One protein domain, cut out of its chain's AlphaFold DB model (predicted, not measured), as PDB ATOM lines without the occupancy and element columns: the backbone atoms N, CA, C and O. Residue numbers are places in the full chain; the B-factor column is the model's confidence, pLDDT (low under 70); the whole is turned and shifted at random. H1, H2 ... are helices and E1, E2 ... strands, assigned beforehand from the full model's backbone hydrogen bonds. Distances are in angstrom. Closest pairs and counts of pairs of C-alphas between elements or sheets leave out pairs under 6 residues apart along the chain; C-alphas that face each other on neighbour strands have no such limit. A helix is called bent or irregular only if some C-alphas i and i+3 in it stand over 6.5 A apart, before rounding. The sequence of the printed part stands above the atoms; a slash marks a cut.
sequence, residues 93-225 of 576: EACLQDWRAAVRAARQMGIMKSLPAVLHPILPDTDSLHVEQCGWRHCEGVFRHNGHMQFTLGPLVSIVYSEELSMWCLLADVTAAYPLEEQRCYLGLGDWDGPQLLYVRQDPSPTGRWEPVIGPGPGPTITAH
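This is residues 93 to 225 of the 576 residues of the protein "PkaR protein" of Symbiodinium pilosum (UniProt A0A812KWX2). One sheet of seven strands is curled like part of a barrel, and the gap between its edge strands E6 and E7 is bridged by residues 208 to 209 and 211 to 212, which pair with them. The long helix H1 lies over E6 and E5, and the short helix H2 is off the sheet, near H1. The printed part has 133 residues, with elements in the order H1, E1, E2, E3, E4, E5, H2, E6, E7; the sheet runs E6, E5, E4, E3, E2, E1, E7, antiparallel throughout. The class is mixed, helices and strands, with 59 residues, under half, in named elements. The whole is compact, with a radius of gyration of the C-alphas of 13.6 A, and spans 38 by 34 by 27 A.

H1, residues 93 to 108, is on the sheet at a height over the sheet of 9.3 A, over E6, residues 196 to 201, and E5, residues 167 to 172. It runs slantwise to the strands, at 55 degrees to E6 on the local plane; their closest C-alphas are those of Trp 99 and Leu 197, 6.1 A apart. E1, residues 128 to 131, and E2, residues 141 to 147, open a meander, each strand the antiparallel neighbour of the one before, that goes on through E3, residues 150 to 153, and E4, residues 157 to 162, to E5. Within hydrogen-bond range are N 143 and O 129 of E2 and E1, 2.8 A; N 152 and O 144 of E3 and E2, 2.9 A; N 159 and O 151 of E4 and E3, 2.8 A; and N 169 and O 160 of E5 and E4, 2.8 A. H2, residues 181 to 186, is not on the sheet; it and H1 are near each other. E6 and E5 are antiparallel at 148 degrees, with N 196 and O 172 at 2.8 A. E7, residues 221 to 224, is antiparallel to E1 at 159 degrees, with N 130 and O 223 at 2.9 A; E6 and E7 are apart. Every O i to N i+4 pair is within hydrogen-bond range in H2, and 9 of 12 in H1.

H1 begins at C-alpha 93 (163.068, 136.885, 109.542) and is 23.5 A long; it is irregular, but only just: C-alphas 94 and 97 are 6.6 A apart. E2 is 18.4 A long, E5 16.1 A, E6 15.2 A and E4 15.1 A. E7 ends at C-alpha 224 (164.302, 118.429, 88.809).

The two C-alphas farthest apart, those of Asp 125 and Cys 185, are 38.7 A apart. The printed part has no cut. The links H1 to E1 and E6 to E7 are long, 19 residues each. Mean pLDDT of the printed part is 89.7; residues 174 to 179 are under 70.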
ATOM      1  N   GLU A  93     161.982 136.347 108.711       84.50
ATOM      2  CA  GLU A  93     163.068 136.885 109.542       84.50
ATOM      3  C   GLU A  93     162.814 136.680 111.047       84.50
ATOM      4  O   GLU A  93     163.761 136.528 111.823       84.50
ATOM      5  N   ALA A  94     161.546 136.650 111.472       85.75
ATOM      6  CA  ALA A  94     161.166 136.380 112.855       85.75
ATOM      7  C   ALA A  94     161.291 134.884 113.205       85.75
ATOM      8  O   ALA A  94     161.788 134.554 114.283       85.75
ATOM      9  N   CYS A  95     160.922 133.975 112.293       90.38
ATOM     10  CA  CYS A  95     161.104 132.528 112.473       90.38
ATOM     11  C   CYS A  95     162.564 132.062 112.351       90.38
ATOM     12  O   CYS A  95     162.894 130.977 112.828       90.38
ATOM     13  N   LEU A  96     163.469 132.865 111.782       93.50
ATOM     14  CA  LEU A  96     164.880 132.504 111.597       93.50
ATOM     15  C   LEU A  96     165.614 132.146 112.908       93.50
ATOM     16  O   LEU A  96     166.547 131.339 112.891       93.50
ATOM     17  N   GLN A  97     165.221 132.713 114.055       92.75
ATOM     18  CA  GLN A  97     165.792 132.316 115.353       92.75
ATOM     19  C   GLN A  97     165.356 130.899 115.752       92.75
ATOM     20  O   GLN A  97     166.194 130.091 116.163       92.75
ATOM     21  N   ASP A  98     164.079 130.589 115.544       92.50
ATOM     22  CA  ASP A  98     163.467 129.292 115.829       92.50
ATOM     23  C   ASP A  98     164.028 128.214 114.866       92.50
ATOM     24  O   ASP A  98     164.453 127.142 115.306       92.50
ATOM     25  N   TRP A  99     164.207 128.533 113.571       95.12
ATOM     26  CA  TRP A  99     164.912 127.678 112.594       95.12
ATOM     27  C   TRP A  99     166.351 127.365 113.023       95.12
ATOM     28  O   TRP A  99     166.779 126.210 112.975       95.12
ATOM     29  N   ARG A 100     167.105 128.369 113.495       96.06
ATOM     30  CA  ARG A 100     168.477 128.187 114.008       96.06
ATOM     31  C   ARG A 100     168.532 127.334 115.275       96.06
ATOM     32  O   ARG A 100     169.529 126.637 115.477       96.06
ATOM     33  N   ALA A 101     167.505 127.382 116.122       95.19
ATOM     34  CA  ALA A 101     167.386 126.505 117.282       95.19
ATOM     35  C   ALA A 101     167.114 125.055 116.848       95.19
ATOM     36  O   ALA A 101     167.863 124.158 117.238       95.19
ATOM     37  N   ALA A 102     166.142 124.837 115.958       95.25
ATOM     38  CA  ALA A 102     165.788 123.520 115.428       95.25
ATOM     39  C   ALA A 102     166.966 122.831 114.713       95.25
ATOM     40  O   ALA A 102     167.328 121.698 115.035       95.25
ATOM     41  N   VAL A 103     167.655 123.555 113.823       96.50
ATOM     42  CA  VAL A 103     168.872 123.104 113.118       96.50
ATOM     43  C   VAL A 103     170.023 122.761 114.078       96.50
ATOM     44  O   VAL A 103     170.852 121.900 113.776       96.50
ATOM     45  N   ARG A 104     170.098 123.414 115.247       96.31
ATOM     46  CA  ARG A 104     171.093 123.102 116.285       96.31
ATOM     47  C   ARG A 104     170.711 121.844 117.067       96.31
ATOM     48  O   ARG A 104     171.566 120.977 117.236       96.31
ATOM     49  N   ALA A 105     169.451 121.728 117.483       95.94
ATOM     50  CA  ALA A 105     168.935 120.571 118.209       95.94
ATOM     51  C   ALA A 105     169.043 119.282 117.376       95.94
ATOM     52  O   ALA A 105     169.604 118.293 117.846       95.94
ATOM     53  N   ALA A 106     168.638 119.313 116.101       95.38
ATOM     54  CA  ALA A 106     168.731 118.162 115.197       95.38
ATOM     55  C   ALA A 106     170.177 117.650 115.014       95.38
ATOM     56  O   ALA A 106     170.405 116.442 114.916       95.38
ATOM     57  N   ARG A 107     171.181 118.544 115.038       95.25
ATOM     58  CA  ARG A 107     172.607 118.158 115.047       95.25
ATOM     59  C   ARG A 107     173.062 117.591 116.389       95.25
ATOM     60  O   ARG A 107     173.808 116.618 116.407       95.25
ATOM     61  N   GLN A 108     172.627 118.176 117.506       95.50
ATOM     62  CA  GLN A 108     172.965 117.687 118.851       95.50
ATOM     63  C   GLN A 108     172.392 116.288 119.119       95.50
ATOM     64  O   GLN A 108     173.050 115.482 119.770       95.50
ATOM     65  N   MET A 109     171.224 115.978 118.550       93.19
ATOM     66  CA  MET A 109     170.590 114.656 118.595       93.19
ATOM     67  C   MET A 109     171.130 113.667 117.543       93.19
ATOM     68  O   MET A 109     170.670 112.530 117.480       93.19
ATOM     69  N   GLY A 110     172.084 114.071 116.694       92.94
ATOM     70  CA  GLY A 110     172.665 113.215 115.649       92.94
ATOM     71  C   GLY A 110     171.735 112.883 114.473       92.94
ATOM     72  O   GLY A 110     172.105 112.074 113.625       92.94
ATOM     73  N   ILE A 111     170.556 113.513 114.395       90.19
ATOM     74  CA  ILE A 111     169.574 113.348 113.307       90.19
ATOM     75  C   ILE A 111     170.132 113.911 111.992       90.19
ATOM     76  O   ILE A 111     169.918 113.349 110.920       90.19
ATOM     77  N   MET A 112     170.861 115.026 112.089       92.25
ATOM     78  CA  MET A 112     171.338 115.811 110.956       92.25
ATOM     79  C   MET A 112     172.856 116.011 111.012       92.25
ATOM     80  O   MET A 112     173.431 116.189 112.089       92.25
ATOM     81  N   LYS A 113     173.527 116.017 109.854       89.94
ATOM     82  CA  LYS A 113     174.998 116.081 109.795       89.94
ATOM     83  C   LYS A 113     175.549 117.471 110.118       89.94
ATOM     84  O   LYS A 113     174.873 118.495 109.975       89.94
ATOM     85  N   SER A 114     176.820 117.508 110.517       87.12
ATOM     86  CA  SER A 114     177.609 118.740 110.620       87.12
ATOM     87  C   SER A 114     177.673 119.462 109.273       87.12
ATOM     88  O   SER A 114     177.914 118.819 108.252       87.12
ATOM     89  N   LEU A 115     177.508 120.788 109.298       80.69
ATOM     90  CA  LEU A 115     177.578 121.647 108.112       80.69
ATOM     91  C   LEU A 115     178.921 121.462 107.378       80.69
ATOM     92  O   LEU A 115     179.962 121.523 108.043       80.69
ATOM     93  N   PRO A 116     178.938 121.262 106.044       76.56
ATOM     94  CA  PRO A 116     180.138 121.504 105.247       76.56
ATOM     95  C   PRO A 116     180.552 122.988 105.314       76.56
ATOM     96  O   PRO A 116     179.890 123.820 105.939       76.56
ATOM     97  N   ALA A 117     181.664 123.339 104.664       76.50
ATOM     98  CA  ALA A 117     181.992 124.744 104.423       76.50
ATOM     99  C   ALA A 117     180.864 125.438 103.633       76.50
ATOM    100  O   ALA A 117     180.129 124.775 102.907       76.50
ATOM    101  N   VAL A 118     180.738 126.764 103.759       78.44
ATOM    102  CA  VAL A 118     179.715 127.538 103.034       78.44
ATOM    103  C   VAL A 118     179.904 127.352 101.527       78.44
ATOM    104  O   VAL A 118     180.965 127.669 100.989       78.44
ATOM    105  N   LEU A 119     178.868 126.850 100.856       81.06
ATOM    106  CA  LEU A 119     178.809 126.707  99.405       81.06
ATOM    107  C   LEU A 119     177.767 127.676  98.847       81.06
ATOM    108  O   LEU A 119     176.696 127.846  99.431       81.06
ATOM    109  N   HIS A 120     178.068 128.292  97.704       91.00
ATOM    110  CA  HIS A 120     177.090 129.112  96.992       91.00
ATOM    111  C   HIS A 120     175.946 128.231  96.461       91.00
ATOM    112  O   HIS A 120     176.226 127.143  95.949       91.00
ATOM    113  N   PRO A 121     174.681 128.675  96.557       93.88
ATOM    114  CA  PRO A 121     173.543 127.932  96.027       93.88
ATOM    115  C   PRO A 121     173.623 127.794  94.504       93.88
ATOM    116  O   PRO A 121     174.043 128.709  93.794       93.88
ATOM    117  N   ILE A 122     173.162 126.651  94.005       93.44
ATOM    118  CA  ILE A 122     172.955 126.379  92.586       93.44
ATOM    119  C   ILE A 122     171.447 126.292  92.369       93.44
ATOM    120  O   ILE A 122     170.798 125.357  92.841       93.44
ATOM    121  N   LEU A 123     170.888 127.270  91.654       91.12
ATOM    122  CA  LEU A 123     169.519 127.180  91.157       91.12
ATOM    123  C   LEU A 123     169.479 126.105  90.049       91.12
ATOM    124  O   LEU A 123     170.343 126.130  89.168       91.12
ATOM    125  N   PRO A 124     168.536 125.149  90.081       87.62
ATOM    126  CA  PRO A 124     168.402 124.150  89.030       87.62
ATOM    127  C   PRO A 124     167.837 124.779  87.750       87.62
ATOM    128  O   PRO A 124     167.004 125.679  87.802       87.62
ATOM    129  N   ASP A 125     168.259 124.256  86.600       90.50
ATOM    130  CA  ASP A 125     167.809 124.662  85.259       90.50
ATOM    131  C   ASP A 125     166.429 124.050  84.920       90.50
ATOM    132  O   ASP A 125     166.282 123.249  83.994       90.50
ATOM    133  N   THR A 126     165.434 124.334  85.773       90.69
ATOM    134  CA  THR A 126     164.038 123.864  85.682       90.69
ATOM    135  C   THR A 126     163.091 124.765  86.482       90.69
ATOM    136  O   THR A 126     163.298 124.954  87.681       90.69
ATOM    137  N   ASP A 127     161.976 125.191  85.881       93.25
ATOM    138  CA  ASP A 127     160.910 125.969  86.545       93.25
ATOM    139  C   ASP A 127     160.098 125.185  87.597       93.25
ATOM    140  O   ASP A 127     159.177 125.722  88.219       93.25
ATOM    141  N   SER A 128     160.390 123.900  87.804       95.81
ATOM    142  CA  SER A 128     159.684 123.067  88.779       95.81
ATOM    143  C   SER A 128     160.548 121.953  89.371       95.81
ATOM    144  O   SER A 128     161.520 121.484  88.777       95.81
ATOM    145  N   LEU A 129     160.174 121.523  90.575       97.06
ATOM    146  CA  LEU A 129     160.810 120.452  91.339       97.06
ATOM    147  C   LEU A 129     159.763 119.407  91.714       97.06
ATOM    148  O   LEU A 129     158.668 119.762  92.143       97.06
ATOM    149  N   HIS A 130     160.101 118.129  91.588       96.75
ATOM    150  CA  HIS A 130     159.268 117.030  92.062       96.75
ATOM    151  C   HIS A 130     159.801 116.534  93.404       96.75
ATOM    152  O   HIS A 130     160.981 116.203  93.525       96.75
ATOM    153  N   VAL A 131     158.930 116.486  94.406       96.31
ATOM    154  CA  VAL A 131     159.240 116.015  95.754       96.31
ATOM    155  C   VAL A 131     158.614 114.644  95.934       96.31
ATOM    156  O   VAL A 131     157.393 114.502  95.917       96.31
ATOM    157  N   GLU A 132     159.470 113.634  96.064       94.62
ATOM    158  CA  GLU A 132     159.066 112.252  96.309       94.62
ATOM    159  C   GLU A 132     158.492 112.080  97.721       94.62
ATOM    160  O   GLU A 132     158.785 112.856  98.638       94.62
ATOM    161  N   GLN A 133     157.707 111.016  97.897       89.19
ATOM    162  CA  GLN A 133     157.082 110.653  99.163       89.19
ATOM    163  C   GLN A 133     158.077 110.644 100.336       89.19
ATOM    164  O   GLN A 133     159.138 110.017 100.290       89.19
ATOM    165  N   CYS A 134     157.701 111.319 101.419       87.94
ATOM    166  CA  CYS A 134     158.470 111.404 102.656       87.94
ATOM    167  C   CYS A 134     157.577 111.123 103.873       87.94
ATOM    168  O   CYS A 134     156.409 110.758 103.728       87.94
ATOM    169  N   GLY A 135     158.099 111.312 105.089       80.19
ATOM    170  CA  GLY A 135     157.320 111.108 106.317       80.19
ATOM    171  C   GLY A 135     156.052 111.972 106.451       80.19
ATOM    172  O   GLY A 135     155.231 111.692 107.322       80.19
ATOM    173  N   TRP A 136     155.864 113.011 105.623       84.31
ATOM    174  CA  TRP A 136     154.691 113.889 105.658       84.31
ATOM    175  C   TRP A 136     154.114 114.127 104.252       84.31
ATOM    176  O   TRP A 136     154.689 114.850 103.440       84.31
ATOM    177  N   ARG A 137     152.945 113.532 103.977       82.38
ATOM    178  CA  ARG A 137     152.324 113.467 102.635       82.38
ATOM    179  C   ARG A 137     152.068 114.826 101.974       82.38
ATOM    180  O   ARG A 137     152.112 114.915 100.758       82.38
ATOM    181  N   HIS A 138     151.850 115.893 102.743       83.94
ATOM    182  CA  HIS A 138     151.608 117.233 102.184       83.94
ATOM    183  C   HIS A 138     152.874 117.918 101.625       83.94
ATOM    184  O   HIS A 138     152.772 119.009 101.070       83.94
ATOM    185  N   CYS A 139     154.055 117.298 101.744       88.50
ATOM    186  CA  CYS A 139     155.249 117.687 100.986       88.50
ATOM    187  C   CYS A 139     155.368 116.996  99.620       88.50
ATOM    188  O   CYS A 139     156.239 117.385  98.852       88.50
ATOM    189  N   GLU A 140     154.569 115.974  99.314       93.12
ATOM    190  CA  GLU A 140     154.682 115.205  98.068       93.12
ATOM    191  C   GLU A 140     154.041 115.967  96.893       93.12
ATOM    192  O   GLU A 140     152.932 116.488  97.019       93.12
ATOM    193  N   GLY A 141     154.723 116.038  95.741       94.44
ATOM    194  CA  GLY A 141     154.178 116.643  94.517       94.44
ATOM    195  C   GLY A 141     155.123 117.582  93.761       94.44
ATOM    196  O   GLY A 141     156.334 117.600  93.979       94.44
ATOM    197  N   VAL A 142     154.561 118.362  92.827       95.69
ATOM    198  CA  VAL A 142     155.314 119.273  91.944       95.69
ATOM    199  C   VAL A 142     155.261 120.709  92.469       95.69
ATOM    200  O   VAL A 142     154.230 121.378  92.404       95.69
ATOM    201  N   PHE A 143     156.398 121.201  92.950       96.62
ATOM    202  CA  PHE A 143     156.597 122.588  93.361       96.62
ATOM    203  C   PHE A 143     156.954 123.430  92.135       96.62
ATOM    204  O   PHE A 143     157.842 123.062  91.365       96.62
ATOM    205  N   ARG A 144     156.310 124.588  91.970       95.38
ATOM    206  CA  ARG A 144     156.600 125.538  90.879       95.38
ATOM    207  C   ARG A 144     157.464 126.693  91.373       95.38
ATOM    208  O   ARG A 144     157.274 127.158  92.496       95.38
ATOM    209  N   HIS A 145     158.406 127.139  90.548       95.38
ATOM    210  CA  HIS A 145     159.265 128.294  90.810       95.38
ATOM    211  C   HIS A 145     158.411 129.566  90.945       95.38
ATOM    212  O   HIS A 145     157.530 129.818  90.125       95.38
ATOM    213  N   ASN A 146     158.630 130.333  92.015       91.19
ATOM    214  CA  ASN A 146     157.732 131.418  92.443       91.19
ATOM    215  C   ASN A 146     158.489 132.649  92.990       91.19
ATOM    216  O   ASN A 146     157.912 133.526  93.625       91.19
ATOM    217  N   GLY A 147     159.805 132.713  92.787       90.25
ATOM    218  CA  GLY A 147     160.644 133.796  93.292       90.25
ATOM    219  C   GLY A 147     162.120 133.421  93.293       90.25
ATOM    220  O   GLY A 147     162.484 132.286  92.993       90.25
ATOM    221  N   HIS A 148     162.985 134.372  93.644       92.06
ATOM    222  CA  HIS A 148     164.426 134.132  93.695       92.06
ATOM    223  C   HIS A 148     164.761 133.008  94.688       92.06
ATOM    224  O   HIS A 148     164.564 133.164  95.888       92.06
ATOM    225  N   MET A 149     165.254 131.875  94.172       94.19
ATOM    226  CA  MET A 149     165.543 130.665  94.955       94.19
ATOM    227  C   MET A 149     164.341 130.155  95.772       94.19
ATOM    228  O   MET A 149     164.512 129.627  96.871       94.19
ATOM    229  N   GLN A 150     163.127 130.294  95.225       95.81
ATOM    230  CA  GLN A 150     161.885 129.857  95.862       95.81
ATOM    231  C   GLN A 150     161.016 129.015  94.920       95.81
ATOM    232  O   GLN A 150     160.692 129.428  93.807       95.81
ATOM    233  N   PHE A 151     160.560 127.865  95.418       96.81
ATOM    234  CA  PHE A 151     159.548 127.016  94.790       96.81
ATOM    235  C   PHE A 151     158.399 126.764  95.780       96.81
ATOM    236  O   PHE A 151     158.633 126.672  96.985       96.81
ATOM    237  N   THR A 152     157.159 126.639  95.308       94.25
ATOM    238  CA  THR A 152     155.963 126.490  96.165       94.25
ATOM    239  C   THR A 152     155.023 125.384  95.690       94.25
ATOM    240  O   THR A 152     154.780 125.259  94.487       94.25
ATOM    241  N   LEU A 153     154.454 124.641  96.643       90.31
ATOM    242  CA  LEU A 153     153.368 123.675  96.459       90.31
ATOM    243  C   LEU A 153     152.126 124.207  97.187       90.31
ATOM    244  O   LEU A 153     152.001 124.121  98.411       90.31
ATOM    245  N   GLY A 154     151.221 124.824  96.423       85.00
ATOM    246  CA  GLY A 154     150.105 125.585  96.988       85.00
ATOM    247  C   GLY A 154     150.575 126.780  97.843       85.00
ATOM    248  O   GLY A 154     151.697 127.258  97.668       85.00
ATOM    249  N   PRO A 155     149.726 127.284  98.758       78.00
ATOM    250  CA  PRO A 155     150.059 128.424  99.612       78.00
ATOM    251  C   PRO A 155     150.777 128.045 100.919       78.00
ATOM    252  O   PRO A 155     151.289 128.934 101.590       78.00
ATOM    253  N   LEU A 156     150.793 126.761 101.307       81.88
ATOM    254  CA  LEU A 156     151.244 126.329 102.640       81.88
ATOM    255  C   LEU A 156     152.667 125.764 102.683       81.88
ATOM    256  O   LEU A 156     153.268 125.781 103.753       81.88
ATOM    257  N   VAL A 157     153.205 125.240 101.574       90.69
ATOM    258  CA  VAL A 157     154.485 124.509 101.569       90.69
ATOM    259  C   VAL A 157     155.439 125.100 100.534       90.69
ATOM    260  O   VAL A 157     155.065 125.354  99.387       90.69
ATOM    261  N   SER A 158     156.689 125.339 100.932       94.50
ATOM    262  CA  SER A 158     157.693 125.985 100.083       94.50
ATOM    263  C   SER A 158     159.105 125.436 100.286       94.50
ATOM    264  O   SER A 158     159.465 124.970 101.363       94.50
ATOM    265  N   ILE A 159     159.902 125.512  99.225       97.19
ATOM    266  CA  ILE A 159     161.339 125.238  99.195       97.19
ATOM    267  C   ILE A 159     162.022 126.584  98.969       97.19
ATOM    268  O   ILE A 159     161.788 127.218  97.941       97.19
ATOM    269  N   VAL A 160     162.844 127.025  99.919       96.31
ATOM    270  CA  VAL A 160     163.508 128.340  99.913       96.31
ATOM    271  C   VAL A 160     164.977 128.168 100.287       96.31
ATOM    272  O   VAL A 160     165.287 127.410 101.205       96.31
ATOM    273  N   TYR A 161     165.897 128.868  99.621       96.56
ATOM    274  CA  TYR A 161     167.271 128.997 100.120       96.56
ATOM    275  C   TYR A 161     167.356 130.108 101.176       96.56
ATOM    276  O   TYR A 161     167.031 131.256 100.885       96.56
ATOM    277  N   SER A 162     167.810 129.788 102.393       95.38
ATOM    278  CA  SER A 162     168.142 130.801 103.408       95.38
ATOM    279  C   SER A 162     169.645 131.043 103.393       95.38
ATOM    280  O   SER A 162     170.431 130.146 103.711       95.38
ATOM    281  N   GLU A 163     170.055 132.271 103.071       93.94
ATOM    282  CA  GLU A 163     171.461 132.688 103.125       93.94
ATOM    283  C   GLU A 163     172.023 132.570 104.549       93.94
ATOM    284  O   GLU A 163     173.162 132.148 104.756       93.94
ATOM    285  N   GLU A 164     171.200 132.882 105.551       94.06
ATOM    286  CA  GLU A 164     171.591 133.025 106.954       94.06
ATOM    287  C   GLU A 164     171.561 131.706 107.751       94.06
ATOM    288  O   GLU A 164     171.953 131.682 108.930       94.06
ATOM    289  N   LEU A 165     171.100 130.633 107.101       94.06
ATOM    290  CA  LEU A 165     171.366 129.225 107.414       94.06
ATOM    291  C   LEU A 165     172.374 128.596 106.426       94.06
ATOM    292  O   LEU A 165     172.945 127.549 106.728       94.06
ATOM    293  N   SER A 166     172.597 129.243 105.277       94.88
ATOM    294  CA  SER A 166     173.423 128.811 104.140       94.88
ATOM    295  C   SER A 166     173.036 127.432 103.585       94.88
ATOM    296  O   SER A 166     173.898 126.617 103.256       94.88
ATOM    297  N   MET A 167     171.732 127.152 103.514       96.19
ATOM    298  CA  MET A 167     171.176 125.870 103.064       96.19
ATOM    299  C   MET A 167     169.774 126.041 102.471       96.19
ATOM    300  O   MET A 167     169.089 127.030 102.737       96.19
ATOM    301  N   TRP A 168     169.326 125.048 101.702       97.31
ATOM    302  CA  TRP A 168     167.932 124.975 101.272       97.31
ATOM    303  C   TRP A 168     167.049 124.431 102.400       97.31
ATOM    304  O   TRP A 168     167.422 123.489 103.104       97.31
ATOM    305  N   CYS A 169     165.867 125.019 102.543       97.44
ATOM    306  CA  CYS A 169     164.900 124.795 103.609       97.44
ATOM    307  C   CYS A 169     163.534 124.433 103.017       97.44
ATOM    308  O   CYS A 169     163.056 125.117 102.114       97.44
ATOM    309  N   LEU A 170     162.898 123.385 103.546       96.38
ATOM    310  CA  LEU A 170     161.522 123.020 103.229       96.38
ATOM    311  C   LEU A 170     160.656 123.484 104.399       96.38
ATOM    312  O   LEU A 170     160.715 122.934 105.505       96.38
ATOM    313  N   LEU A 171     159.913 124.555 104.141       93.94
ATOM    314  CA  LEU A 171     159.092 125.282 105.096       93.94
ATOM    315  C   LEU A 171     157.620 124.934 104.885       93.94
ATOM    316  O   LEU A 171     157.156 124.876 103.744       93.94
ATOM    317  N   ALA A 172     156.879 124.774 105.977       89.44
ATOM    318  CA  ALA A 172     155.433 124.604 105.943       89.44
ATOM    319  C   ALA A 172     154.746 125.529 106.957       89.44
ATOM    320  O   ALA A 172     155.058 125.490 108.147       89.44
ATOM    321  N   ASP A 173     153.796 126.350 106.509       79.62
ATOM    322  CA  ASP A 173     153.008 127.237 107.375       79.62
ATOM    323  C   ASP A 173     151.841 126.464 108.012       79.62
ATOM    324  O   ASP A 173     150.667 126.643 107.688       79.62
ATOM    325  N   VAL A 174     152.195 125.502 108.873       60.25
ATOM    326  CA  VAL A 174     151.265 124.546 109.485       60.25
ATOM    327  C   VAL A 174     151.203 124.688 110.999       60.25
ATOM    328  O   VAL A 174     151.839 123.961 111.755       60.25
ATOM    329  N   THR A 175     150.324 125.581 111.447       56.91
ATOM    330  CA  THR A 175     149.783 125.556 112.814       56.91
ATOM    331  C   THR A 175     148.739 124.451 113.012       56.91
ATOM    332  O   THR A 175     148.458 124.095 114.151       56.91
ATOM    333  N   ALA A 176     148.135 123.926 111.932       44.94
ATOM    334  CA  ALA A 176     146.829 123.259 112.028       44.94
ATOM    335  C   ALA A 176     146.647 121.931 111.257       44.94
ATOM    336  O   ALA A 176     145.658 121.243 111.508       44.94
ATOM    337  N   ALA A 177     147.555 121.561 110.343       46.72
ATOM    338  CA  ALA A 177     147.441 120.334 109.528       46.72
ATOM    339  C   ALA A 177     148.217 119.126 110.093       46.72
ATOM    340  O   ALA A 177     147.901 117.981 109.784       46.72
ATOM    341  N   TYR A 178     149.245 119.365 110.914       59.41
ATOM    342  CA  TYR A 178     149.980 118.316 111.623       59.41
ATOM    343  C   TYR A 178     150.616 118.917 112.889       59.41
ATOM    344  O   TYR A 178     151.472 119.798 112.760       59.41
ATOM    345  N   PRO A 179     150.203 118.517 114.105       66.56
ATOM    346  CA  PRO A 179     150.714 119.107 115.337       66.56
ATOM    347  C   PRO A 179     152.134 118.602 115.620       66.56
ATOM    348  O   PRO A 179     152.332 117.552 116.224       66.56
ATOM    349  N   LEU A 180     153.140 119.384 115.222       79.19
ATOM    350  CA  LEU A 180     154.567 119.100 115.453       79.19
ATOM    351  C   LEU A 180     154.993 119.296 116.928       79.19
ATOM    352  O   LEU A 180     156.127 119.661 117.230       79.19
ATOM    353  N   GLU A 181     154.068 119.128 117.870       82.00
ATOM    354  CA  GLU A 181     154.272 119.310 119.311       82.00
ATOM    355  C   GLU A 181     155.241 118.269 119.872       82.00
ATOM    356  O   GLU A 181     156.186 118.635 120.567       82.00
ATOM    357  N   GLU A 182     155.084 116.996 119.499       83.50
ATOM    358  CA  GLU A 182     155.976 115.922 119.948       83.50
ATOM    359  C   GLU A 182     157.408 116.115 119.429       83.50
ATOM    360  O   GLU A 182     158.364 115.990 120.193       83.50
ATOM    361  N   GLN A 183     157.572 116.487 118.155       87.62
ATOM    362  CA  GLN A 183     158.884 116.696 117.534       87.62
ATOM    363  C   GLN A 183     159.569 117.960 118.076       87.62
ATOM    364  O   GLN A 183     160.771 117.932 118.341       87.62
ATOM    365  N   ARG A 184     158.818 119.049 118.310       87.62
ATOM    366  CA  ARG A 184     159.338 120.255 118.981       87.62
ATOM    367  C   ARG A 184     159.764 119.946 120.418       87.62
ATOM    368  O   ARG A 184     160.896 120.258 120.782       87.62
ATOM    369  N   CYS A 185     158.924 119.252 121.187       87.75
ATOM    370  CA  CYS A 185     159.214 118.831 122.559       87.75
ATOM    371  C   CYS A 185     160.462 117.929 122.640       87.75
ATOM    372  O   CYS A 185     161.368 118.196 123.431       87.75
ATOM    373  N   TYR A 186     160.569 116.926 121.762       88.38
ATOM    374  CA  TYR A 186     161.728 116.024 121.666       88.38
ATOM    375  C   TYR A 186     163.048 116.760 121.370       88.38
ATOM    376  O   TYR A 186     164.112 116.346 121.828       88.38
ATOM    377  N   LEU A 187     162.981 117.871 120.632       88.62
ATOM    378  CA  LEU A 187     164.122 118.726 120.293       88.62
ATOM    379  C   LEU A 187     164.352 119.878 121.290       88.62
ATOM    380  O   LEU A 187     165.265 120.680 121.087       88.62
ATOM    381  N   GLY A 188     163.552 119.983 122.357       91.31
ATOM    382  CA  GLY A 188     163.637 121.074 123.334       91.31
ATOM    383  C   GLY A 188     163.263 122.451 122.768       91.31
ATOM    384  O   GLY A 188     163.752 123.470 123.257       91.31
ATOM    385  N   LEU A 189     162.440 122.484 121.719       88.94
ATOM    386  CA  LEU A 189     161.932 123.698 121.080       88.94
ATOM    387  C   LEU A 189     160.626 124.144 121.753       88.94
ATOM    388  O   LEU A 189     159.836 123.314 122.200       88.94
ATOM    389  N   GLY A 190     160.408 125.458 121.818       85.88
ATOM    390  CA  GLY A 190     159.175 126.040 122.352       85.88
ATOM    391  C   GLY A 190     158.023 126.066 121.343       85.88
ATOM    392  O   GLY A 190     158.162 125.632 120.195       85.88
ATOM    393  N   ASP A 191     156.897 126.629 121.780       80.94
ATOM    394  CA  ASP A 191     155.743 126.892 120.921       80.94
ATOM    395  C   ASP A 191     156.099 127.850 119.778       80.94
ATOM    396  O   ASP A 191     156.861 128.808 119.937       80.94
ATOM    397  N   TRP A 192     155.548 127.567 118.599       75.44
ATOM    398  CA  TRP A 192     156.006 128.162 117.350       75.44
ATOM    399  C   TRP A 192     154.838 128.534 116.443       75.44
ATOM    400  O   TRP A 192     154.312 127.689 115.720       75.44
ATOM    401  N   ASP A 193     154.498 129.820 116.433       75.31
ATOM    402  CA  ASP A 193     153.597 130.422 115.447       75.31
ATOM    403  C   ASP A 193     154.366 130.794 114.167       75.31
ATOM    404  O   ASP A 193     155.424 131.425 114.248       75.31
ATOM    405  N   GLY A 194     153.831 130.440 112.996       82.62
ATOM    406  CA  GLY A 194     154.425 130.713 111.678       82.62
ATOM    407  C   GLY A 194     155.170 129.522 111.044       82.62
ATOM    408  O   GLY A 194     155.071 128.400 111.548       82.62
ATOM    409  N   PRO A 195     155.922 129.741 109.947       88.44
ATOM    410  CA  PRO A 195     156.452 128.656 109.119       88.44
ATOM    411  C   PRO A 195     157.450 127.720 109.824       88.44
ATOM    412  O   PRO A 195     158.539 128.109 110.260       88.44
ATOM    413  N   GLN A 196     157.075 126.445 109.870       90.69
ATOM    414  CA  GLN A 196     157.795 125.331 110.482       90.69
ATOM    415  C   GLN A 196     158.892 124.814 109.529       90.69
ATOM    416  O   GLN A 196     158.605 124.504 108.372       90.69
ATOM    417  N   LEU A 197     160.145 124.689 109.994       94.38
ATOM    418  CA  LEU A 197     161.252 124.141 109.187       94.38
ATOM    419  C   LEU A 197     161.316 122.617 109.294       94.38
ATOM    420  O   LEU A 197     161.879 122.075 110.245       94.38
ATOM    421  N   LEU A 198     160.759 121.930 108.300       94.31
ATOM    422  CA  LEU A 198     160.580 120.479 108.329       94.31
ATOM    423  C   LEU A 198     161.854 119.725 107.945       94.31
ATOM    424  O   LEU A 198     162.302 118.844 108.684       94.31
ATOM    425  N   TYR A 199     162.443 120.094 106.809       96.69
ATOM    426  CA  TYR A 199     163.581 119.413 106.191       96.69
ATOM    427  C   TYR A 199     164.597 120.438 105.669       96.69
ATOM    428  O   TYR A 199     164.226 121.562 105.326       96.69
ATOM    429  N   VAL A 200     165.871 120.050 105.557       97.50
ATOM    430  CA  VAL A 200     166.921 120.861 104.908       97.50
ATOM    431  C   VAL A 200     167.791 120.055 103.947       97.50
ATOM    432  O   VAL A 200     167.920 118.833 104.056       97.50
ATOM    433  N   ARG A 201     168.449 120.759 103.025       96.62
ATOM    434  CA  ARG A 201     169.455 120.217 102.107       96.62
ATOM    435  C   ARG A 201     170.717 121.066 102.211       96.62
ATOM    436  O   ARG A 201     170.709 122.250 101.887       96.62
ATOM    437  N   GLN A 202     171.790 120.446 102.704       94.50
ATOM    438  CA  GLN A 202     173.084 121.106 102.945       94.50
ATOM    439  C   GLN A 202     173.953 121.211 101.673       94.50
ATOM    440  O   GLN A 202     174.974 121.894 101.685       94.50
ATOM    441  N   ASP A 203     173.561 120.527 100.594       94.69
ATOM    442  CA  ASP A 203     174.230 120.597  99.292       94.69
ATOM    443  C   ASP A 203     173.791 121.858  98.510       94.69
ATOM    444  O   ASP A 203     172.698 122.376  98.749       94.69
ATOM    445  N   PRO A 204     174.590 122.345  97.536       94.88
ATOM    446  CA  PRO A 204     174.296 123.576  96.789       94.88
ATOM    447  C   PRO A 204     172.977 123.566  96.012       94.88
ATOM    448  O   PRO A 204     172.370 124.616  95.816       94.88
ATOM    449  N   SER A 205     172.560 122.390  95.539       95.81
ATOM    450  CA  SER A 205     171.330 122.186  94.772       95.81
ATOM    451  C   SER A 205     170.177 121.788  95.701       95.81
ATOM    452  O   SER A 205     170.399 120.971  96.600       95.81
ATOM    453  N   PRO A 206     168.932 122.237  95.444       96.75
ATOM    454  CA  PRO A 206     167.757 121.725  96.148       96.75
ATOM    455  C   PRO A 206     167.464 120.250  95.809       96.75
ATOM    456  O   PRO A 206     166.673 119.612  96.498       96.75
ATOM    457  N   THR A 207     168.085 119.684  94.766       97.00
ATOM    458  CA  THR A 207     167.877 118.287  94.350       97.00
ATOM    459  C   THR A 207     168.715 117.279  95.149       97.00
ATOM    460  O   THR A 207     169.732 117.609  95.765       97.00
ATOM    461  N   GLY A 208     168.293 116.014  95.139       96.38
ATOM    462  CA  GLY A 208     168.848 114.919  95.937       96.38
ATOM    463  C   GLY A 208     168.097 114.716  97.256       96.38
ATOM    464  O   GLY A 208     166.968 115.171  97.417       96.38
ATOM    465  N   ARG A 209     168.715 114.002  98.204       96.19
ATOM    466  CA  ARG A 209     168.074 113.588  99.463       96.19
ATOM    467  C   ARG A 209     168.209 114.634 100.573       96.19
ATOM    468  O   ARG A 209     169.320 115.057 100.900       96.19
ATOM    469  N   TRP A 210     167.081 114.988 101.177       97.06
ATOM    470  CA  TRP A 210     166.954 115.950 102.267       97.06
ATOM    471  C   TRP A 210     167.094 115.291 103.646       97.06
ATOM    472  O   TRP A 210     166.767 114.116 103.834       97.06
ATOM    473  N   GLU A 211     167.580 116.056 104.621       96.19
ATOM    474  CA  GLU A 211     167.722 115.640 106.019       96.19
ATOM    475  C   GLU A 211     166.572 116.241 106.862       96.19
ATOM    476  O   GLU A 211     166.239 117.417 106.682       96.19
ATOM    477  N   PRO A 212     165.924 115.470 107.759       95.25
ATOM    478  CA  PRO A 212     164.877 115.991 108.636       95.25
ATOM    479  C   PRO A 212     165.444 116.905 109.727       95.25
ATOM    480  O   PRO A 212     166.500 116.632 110.298       95.25
ATOM    481  N   VAL A 213     164.703 117.974 110.031       95.06
ATOM    482  CA  VAL A 213     164.960 118.865 111.172       95.06
ATOM    483  C   VAL A 213     163.902 118.618 112.243       95.06
ATOM    484  O   VAL A 213     164.225 118.030 113.269       95.06
ATOM    485  N   ILE A 214     162.647 119.006 111.982       93.25
ATOM    486  CA  ILE A 214     161.481 118.670 112.827       93.25
ATOM    487  C   ILE A 214     160.440 117.824 112.074       93.25
ATOM    488  O   ILE A 214     159.536 117.272 112.693       93.25
ATOM    489  N   GLY A 215     160.552 117.724 110.744       90.69
ATOM    490  CA  GLY A 215     159.670 116.904 109.920       90.69
ATOM    491  C   GLY A 215     159.913 115.404 110.145       90.69
ATOM    492  O   GLY A 215     161.063 114.995 110.335       90.69
ATOM    493  N   PRO A 216     158.864 114.563 110.108       88.38
ATOM    494  CA  PRO A 216     158.996 113.120 110.301       88.38
ATOM    495  C   PRO A 216     159.915 112.486 109.246       88.38
ATOM    496  O   PRO A 216     159.873 112.835 108.062       88.38
ATOM    497  N   GLY A 217     160.751 111.543 109.683       87.06
ATOM    498  CA  GLY A 217     161.642 110.788 108.804       87.06
ATOM    499  C   GLY A 217     160.901 109.708 107.992       87.06
ATOM    500  O   GLY A 217     159.902 109.178 108.476       87.06
ATOM    501  N   PRO A 218     161.398 109.329 106.799       91.25
ATOM    502  CA  PRO A 218     162.564 109.890 106.114       91.25
ATOM    503  C   PRO A 218     162.283 111.280 105.520       91.25
ATOM    504  O   PRO A 218     161.142 111.613 105.203       91.25
ATOM    505  N   GLY A 219     163.341 112.077 105.343       91.69
ATOM    506  CA  GLY A 219     163.281 113.288 104.519       91.69
ATOM    507  C   GLY A 219     163.172 112.957 103.023       91.69
ATOM    508  O   GLY A 219     163.660 111.896 102.617       91.69
ATOM    509  N   PRO A 220     162.534 113.831 102.221       96.06
ATOM    510  CA  PRO A 220     162.249 113.571 100.810       96.06
ATOM    511  C   PRO A 220     163.509 113.451  99.948       96.06
ATOM    512  O   PRO A 220     164.570 114.003 100.256       96.06
ATOM    513  N   THR A 221     163.358 112.799  98.798       97.38
ATOM    514  CA  THR A 221     164.222 113.039  97.638       97.38
ATOM    515  C   THR A 221     163.545 114.087  96.760       97.38
ATOM    516  O   THR A 221     162.347 113.996  96.498       97.38
ATOM    517  N   ILE A 222     164.298 115.085  96.303       97.69
ATOM    518  CA  ILE A 222     163.799 116.093  95.362       97.69
ATOM    519  C   ILE A 222     164.528 115.946  94.031       97.69
ATOM    520  O   ILE A 222     165.759 115.910  93.979       97.69
ATOM    521  N   THR A 223     163.775 115.885  92.941       97.00
ATOM    522  CA  THR A 223     164.288 115.794  91.571       97.00
ATOM    523  C   THR A 223     163.864 117.013  90.756       97.00
ATOM    524  O   THR A 223     162.875 117.680  91.059       97.00
ATOM    525  N   ALA A 224     164.650 117.355  89.734       95.94
ATOM    526  CA  ALA A 224     164.302 118.429  88.809       95.94
ATOM    527  C   ALA A 224     163.121 117.964  87.945       95.94
ATOM    528  O   ALA A 224     163.253 116.975  87.219       95.94
ATOM    529  N   HIS A 225     161.966 118.625  88.047       92.06
ATOM    530  CA  HIS A 225     160.788 118.207  87.294       92.06
ATOM    531  C   HIS A 225     160.902 118.689  85.848       92.06
ATOM    532  O   HIS A 225     161.318 119.814  85.568       92.06
TER     533      HIS A 225